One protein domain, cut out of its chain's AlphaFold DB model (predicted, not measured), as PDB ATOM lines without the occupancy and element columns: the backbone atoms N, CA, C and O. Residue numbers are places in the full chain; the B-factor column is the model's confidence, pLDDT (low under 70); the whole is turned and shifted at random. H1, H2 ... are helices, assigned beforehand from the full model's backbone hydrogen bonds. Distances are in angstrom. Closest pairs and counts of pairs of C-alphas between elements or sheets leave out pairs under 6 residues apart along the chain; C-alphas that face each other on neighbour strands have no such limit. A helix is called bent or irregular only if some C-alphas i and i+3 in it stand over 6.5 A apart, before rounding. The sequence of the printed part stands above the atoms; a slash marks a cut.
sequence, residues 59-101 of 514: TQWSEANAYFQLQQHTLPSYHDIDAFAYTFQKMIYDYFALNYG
ATOM      1  N   THR A  59     -23.713  58.486  -8.704       77.25
ATOM      2  CA  THR A  59     -22.421  59.180  -8.606       77.25
ATOM      3  C   THR A  59     -21.248  58.213  -8.440       77.25
ATOM      4  O   THR A  59     -20.239  58.349  -9.121       77.25
ATOM      5  N   GLN A  60     -21.408  57.190  -7.595       77.19
ATOM      6  CA  GLN A  60     -20.377  56.170  -7.368       77.19
ATOM      7  C   GLN A  60     -20.157  55.288  -8.611       77.19
ATOM      8  O   GLN A  60     -19.033  54.871  -8.883       77.19
ATOM      9  N   TRP A  61     -21.215  55.032  -9.392       78.19
ATOM     10  CA  TRP A  61     -21.100  54.299 -10.656       78.19
ATOM     11  C   TRP A  61     -20.378  55.125 -11.727       78.19
ATOM     12  O   TRP A  61     -19.593  54.568 -12.490       78.19
ATOM     13  N   SER A  62     -20.588  56.445 -11.762       78.81
ATOM     14  CA  SER A  62     -19.830  57.358 -12.630       78.81
ATOM     15  C   SER A  62     -18.342  57.404 -12.263       78.81
ATOM     16  O   SER A  62     -17.503  57.356 -13.156       78.81
ATOM     17  N   GLU A  63     -18.016  57.427 -10.969       83.56
ATOM     18  CA  GLU A  63     -16.641  57.355 -10.449       83.56
ATOM     19  C   GLU A  63     -15.949  56.033 -10.836       83.56
ATOM     20  O   GLU A  63     -14.846  56.041 -11.382       83.56
ATOM     21  N   ALA A  64     -16.627  54.895 -10.646       81.75
ATOM     22  CA  ALA A  64     -16.119  53.588 -11.061       81.75
ATOM     23  C   ALA A  64     -15.910  53.500 -12.583       81.75
ATOM     24  O   ALA A  64     -14.894  52.989 -13.044       81.75
ATOM     25  N   ASN A  65     -16.843  54.039 -13.373       82.94
ATOM     26  CA  ASN A  65     -16.731  54.086 -14.831       82.94
ATOM     27  C   ASN A  65     -15.524  54.926 -15.289       82.94
ATOM     28  O   ASN A  65     -14.784  54.495 -16.171       82.94
ATOM     29  N   ALA A  66     -15.276  56.079 -14.656       85.00
ATOM     30  CA  ALA A  66     -14.091  56.894 -14.928       85.00
ATOM     31  C   ALA A  66     -12.787  56.144 -14.594       85.00
ATOM     32  O   ALA A  66     -11.848  56.165 -15.387       85.00
ATOM     33  N   TYR A  67     -12.748  55.414 -13.471       86.19
ATOM     34  CA  TYR A  67     -11.612  54.556 -13.120       86.19
ATOM     35  C   TYR A  67     -11.358  53.464 -14.174       86.19
ATOM     36  O   TYR A  67     -10.224  53.296 -14.617       86.19
ATOM     37  N   PHE A  68     -12.393  52.742 -14.618       84.88
ATOM     38  CA  PHE A  68     -12.223  51.674 -15.614       84.88
ATOM     39  C   PHE A  68     -11.822  52.201 -16.999       84.88
ATOM     40  O   PHE A  68     -11.043  51.542 -17.681       84.88
ATOM     41  N   GLN A  69     -12.294  53.387 -17.398       81.31
ATOM     42  CA  GLN A  69     -11.846  54.044 -18.633       81.31
ATOM     43  C   GLN A  69     -10.372  54.458 -18.549       81.31
ATOM     44  O   GLN A  69      -9.614  54.196 -19.479       81.31
ATOM     45  N   LEU A  70      -9.936  55.022 -17.416       84.25
ATOM     46  CA  LEU A  70      -8.523  55.343 -17.192       84.25
ATOM     47  C   LEU A  70      -7.637  54.093 -17.247       84.25
ATOM     48  O   LEU A  70      -6.573  54.141 -17.854       84.25
ATOM     49  N   GLN A  71      -8.076  52.967 -16.676       80.44
ATOM     50  CA  GLN A  71      -7.314  51.710 -16.663       80.44
ATOM     51  C   GLN A  71      -7.456  50.860 -17.940       80.44
ATOM     52  O   GLN A  71      -6.843  49.802 -18.043       80.44
ATOM     53  N   GLN A  72      -8.214  51.294 -18.954       76.62
ATOM     54  CA  GLN A  72      -8.408  50.501 -20.177       76.62
ATOM     55  C   GLN A  72      -7.082  50.195 -20.906       76.62
ATOM     56  O   GLN A  72      -6.946  49.135 -21.513       76.62
ATOM     57  N   HIS A  73      -6.088  51.081 -20.799       76.12
ATOM     58  CA  HIS A  73      -4.760  50.905 -21.394       76.12
ATOM     59  C   HIS A  73      -3.905  49.805 -20.730       76.12
ATOM     60  O   HIS A  73      -2.891  49.413 -21.300       76.12
ATOM     61  N   THR A  74      -4.287  49.302 -19.547       78.94
ATOM     62  CA  THR A  74      -3.580  48.197 -18.869       78.94
ATOM     63  C   THR A  74      -4.136  46.818 -19.236       78.94
ATOM     64  O   THR A  74      -3.690  45.812 -18.683       78.94
ATOM     65  N   LEU A  75      -5.146  46.749 -20.109       80.06
ATOM     66  CA  LEU A  75      -5.725  45.489 -20.572       80.06
ATOM     67  C   LEU A  75      -4.879  44.853 -21.692       80.06
ATOM     68  O   LEU A  75      -4.258  45.575 -22.473       80.06
ATOM     69  N   PRO A  76      -4.872  43.510 -21.811       78.12
ATOM     70  CA  PRO A  76      -4.260  42.814 -22.939       78.12
ATOM     71  C   PRO A  76      -4.849  43.236 -24.291       78.12
ATOM     72  O   PRO A  76      -5.980  43.713 -24.379       78.12
ATOM     73  N   SER A  77      -4.101  42.989 -25.368       74.19
ATOM     74  CA  SER A  77      -4.612  43.151 -26.734       74.19
ATOM     75  C   SER A  77      -5.809  42.229 -27.001       74.19
ATOM     76  O   SER A  77      -5.818  41.072 -26.582       74.19
ATOM     77  N   TYR A  78      -6.772  42.710 -27.793       74.25
ATOM     78  CA  TYR A  78      -7.974  41.978 -28.218       74.25
ATOM     79  C   TYR A  78      -7.714  40.689 -29.027       74.25
ATOM     80  O   TYR A  78      -8.667  40.010 -29.398       74.25
ATOM     81  N   HIS A  79      -6.457  40.351 -29.332       74.12
ATOM     82  CA  HIS A  79      -6.096  39.087 -29.988       74.12
ATOM     83  C   HIS A  79      -6.333  37.854 -29.103       74.12
ATOM     84  O   HIS A  79      -6.569  36.776 -29.640       74.12
ATOM     85  N   ASP A  80      -6.316  38.006 -27.775       80.75
ATOM     86  CA  ASP A  80      -6.719  36.956 -26.835       80.75
ATOM     87  C   ASP A  80      -7.955  37.425 -26.054       80.75
ATOM     88  O   ASP A  80      -7.870  38.174 -25.075       80.75
ATOM     89  N   ILE A  81      -9.127  37.009 -26.538       77.69
ATOM     90  CA  ILE A  81     -10.428  37.396 -25.981       77.69
ATOM     91  C   ILE A  81     -10.617  36.806 -24.577       77.69
ATOM     92  O   ILE A  81     -11.223  37.464 -23.730       77.69
ATOM     93  N   ASP A  82     -10.076  35.618 -24.301       75.69
ATOM     94  CA  ASP A  82     -10.225  34.949 -23.008       75.69
ATOM     95  C   ASP A  82      -9.307  35.583 -21.953       75.69
ATOM     96  O   ASP A  82      -9.761  35.895 -20.848       75.69
ATOM     97  N   ALA A  83      -8.052  35.895 -22.299       76.56
ATOM     98  CA  ALA A  83      -7.159  36.657 -21.426       76.56
ATOM     99  C   ALA A  83      -7.663  38.092 -21.198       76.56
ATOM    100  O   ALA A  83      -7.621  38.584 -20.064       76.56
ATOM    101  N   PHE A  84      -8.194  38.759 -22.230       82.50
ATOM    102  CA  PHE A  84      -8.849  40.064 -22.091       82.50
ATOM    103  C   PHE A  84     -10.066  39.980 -21.156       82.50
ATOM    104  O   PHE A  84     -10.175  40.756 -20.205       82.50
ATOM    105  N   ALA A  85     -10.962  39.012 -21.366       79.00
ATOM    106  CA  ALA A  85     -12.151  38.836 -20.540       79.00
ATOM    107  C   ALA A  85     -11.788  38.523 -19.082       79.00
ATOM    108  O   ALA A  85     -12.361  39.126 -18.172       79.00
ATOM    109  N   TYR A  86     -10.813  37.641 -18.847       82.31
ATOM    110  CA  TYR A  86     -10.332  37.296 -17.511       82.31
ATOM    111  C   TYR A  86      -9.711  38.500 -16.793       82.31
ATOM    112  O   TYR A  86     -10.087  38.811 -15.662       82.31
ATOM    113  N   THR A  87      -8.791  39.218 -17.444       81.25
ATOM    114  CA  THR A  87      -8.126  40.391 -16.847       81.25
ATOM    115  C   THR A  87      -9.099  41.540 -16.589       81.25
ATOM    116  O   THR A  87      -9.048  42.143 -15.515       81.25
ATOM    117  N   PHE A  88     -10.049  41.791 -17.494       82.81
ATOM    118  CA  PHE A  88     -11.100  42.792 -17.305       82.81
ATOM    119  C   PHE A  88     -12.054  42.427 -16.157       82.81
ATOM    120  O   PHE A  88     -12.316  43.252 -15.281       82.81
ATOM    121  N   GLN A  89     -12.519  41.173 -16.095       84.25
ATOM    122  CA  GLN A  89     -13.352  40.686 -14.987       84.25
ATOM    123  C   GLN A  89     -12.616  40.758 -13.646       84.25
ATOM    124  O   GLN A  89     -13.210  41.166 -12.644       84.25
ATOM    125  N   LYS A  90     -11.323  40.415 -13.625       83.94
ATOM    126  CA  LYS A  90     -10.474  40.514 -12.435       83.94
ATOM    127  C   LYS A  90     -10.297  41.967 -11.987       83.94
ATOM    128  O   LYS A  90     -10.522  42.253 -10.818       83.94
ATOM    129  N   MET A  91      -9.999  42.896 -12.897       82.38
ATOM    130  CA  MET A  91      -9.893  44.329 -12.585       82.38
ATOM    131  C   MET A  91     -11.196  44.896 -11.996       82.38
ATOM    132  O   MET A  91     -11.162  45.631 -11.007       82.38
ATOM    133  N   ILE A  92     -12.349  44.531 -12.569       83.06
ATOM    134  CA  ILE A  92     -13.664  44.901 -12.030       83.06
ATOM    135  C   ILE A  92     -13.840  44.328 -10.620       83.06
ATOM    136  O   ILE A  92     -14.234  45.050  -9.699       83.06
ATOM    137  N   TYR A  93     -13.544  43.040 -10.437       84.94
ATOM    138  CA  TYR A  93     -13.653  42.370  -9.146       84.94
ATOM    139  C   TYR A  93     -12.772  43.041  -8.084       84.94
ATOM    140  O   TYR A  93     -13.282  43.402  -7.023       84.94
ATOM    141  N   ASP A  94     -11.492  43.262  -8.383       84.25
ATOM    142  CA  ASP A  94     -10.507  43.831  -7.464       84.25
ATOM    143  C   ASP A  94     -10.885  45.266  -7.062       84.25
ATOM    144  O   ASP A  94     -10.870  45.586  -5.871       84.25
ATOM    145  N   TYR A  95     -11.351  46.103  -8.002       85.12
ATOM    146  CA  TYR A  95     -11.845  47.453  -7.697       85.12
ATOM    147  C   TYR A  95     -13.009  47.438  -6.692       85.12
ATOM    148  O   TYR A  95     -12.986  48.159  -5.689       85.12
ATOM    149  N   PHE A  96     -14.035  46.606  -6.916       84.50
ATOM    150  CA  PHE A  96     -15.181  46.541  -6.000       84.50
ATOM    151  C   PHE A  96     -14.849  45.816  -4.683       84.50
ATOM    152  O   PHE A  96     -15.412  46.154  -3.635       84.50
ATOM    153  N   ALA A  97     -13.929  44.849  -4.705       83.12
ATOM    154  CA  ALA A  97     -13.444  44.146  -3.521       83.12
ATOM    155  C   ALA A  97     -12.645  45.073  -2.594       83.12
ATOM    156  O   ALA A  97     -12.872  45.040  -1.384       83.12
ATOM    157  N   LEU A  98     -11.770  45.914  -3.153       82.19
ATOM    158  CA  LEU A  98     -10.919  46.839  -2.405       82.19
ATOM    159  C   LEU A  98     -11.718  48.035  -1.864       82.19
ATOM    160  O   LEU A  98     -11.650  48.319  -0.670       82.19
ATOM    161  N   ASN A  99     -12.551  48.671  -2.695       79.25
ATOM    162  CA  ASN A  99     -13.269  49.892  -2.304       79.25
ATOM    163  C   ASN A  99     -14.527  49.649  -1.448       79.25
ATOM    164  O   ASN A  99     -14.888  50.494  -0.627       79.25
ATOM    165  N   TYR A 100     -15.213  48.507  -1.601       76.44
ATOM    166  CA  TYR A 100     -16.492  48.244  -0.909       76.44
ATOM    167  C   TYR A 100     -16.510  46.948  -0.086       76.44
ATOM    168  O   TYR A 100     -17.457  46.698   0.680       76.44
ATOM    169  N   GLY A 101     -15.449  46.145  -0.166       77.56
ATOM    170  CA  GLY A 101     -15.272  44.909   0.586       77.56
ATOM    171  C   GLY A 101     -16.049  43.719   0.019       77.56
ATOM    172  O   GLY A 101     -17.169  43.840  -0.489       77.56
TER     173      GLY A 101
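This is residues 59 to 101 of the 514 residues of an uncharacterized protein of Helobdella robusta (UniProt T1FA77). Two helices joined at one end by a bowed loop make an elongated, open U: the long H2 forms one arm, H1 the other, and the chain folds back between them. The arms run opposite ways with a steep angle of 41 degrees between their lines and few contacts, and residues 77 to 82, at the joined end, stick out. The printed part has 43 residues with two named helices, H1 then H2, and no named strand; the class is all helix. It is only just loose, close to compact, with a radius of gyration of the C-alphas of 11.1 A, and spans 33 by 19 by 12 A.

H2, residues 81 to 100, is the longest helix. H1, residues 59 to 74, is close to H2 but not clearly touching it, with 1 pair of C-alphas within 8 A. The closest C-alphas of the two are those of Phe 68 and Ile 92, 7.8 A apart. Their centres are 12.0 A apart. Their lines stand at a steep tilt of 41 degrees, and they run opposite ways. In H2 every O i to N i+4 pair is within hydrogen-bond range; in H1 10 of 12 are.

H2 measures 28.0 A from C-alpha 81 at (-10.428, 37.396, -25.981) to C-alpha 100 at (-16.492, 48.244, -0.909). H1 begins with C-alpha 59 at (-22.421, 59.180, -8.606) and measures 24.1 A to C-alpha 74. H1 is irregular: C-alphas 70 and 73 are 7.2 A apart, and its line is a rough one.

The two C-alphas farthest apart are those of Thr 59 and His 79, at 33.6 A. The link from H1 to H2 is short, with 6 residues between them. Residues 77 to 82, of which 81 and 82 belong to H2, stand free. The printed part has no cut. The mean pLDDT of the printed part is 80.6, and no printed residue is under 70.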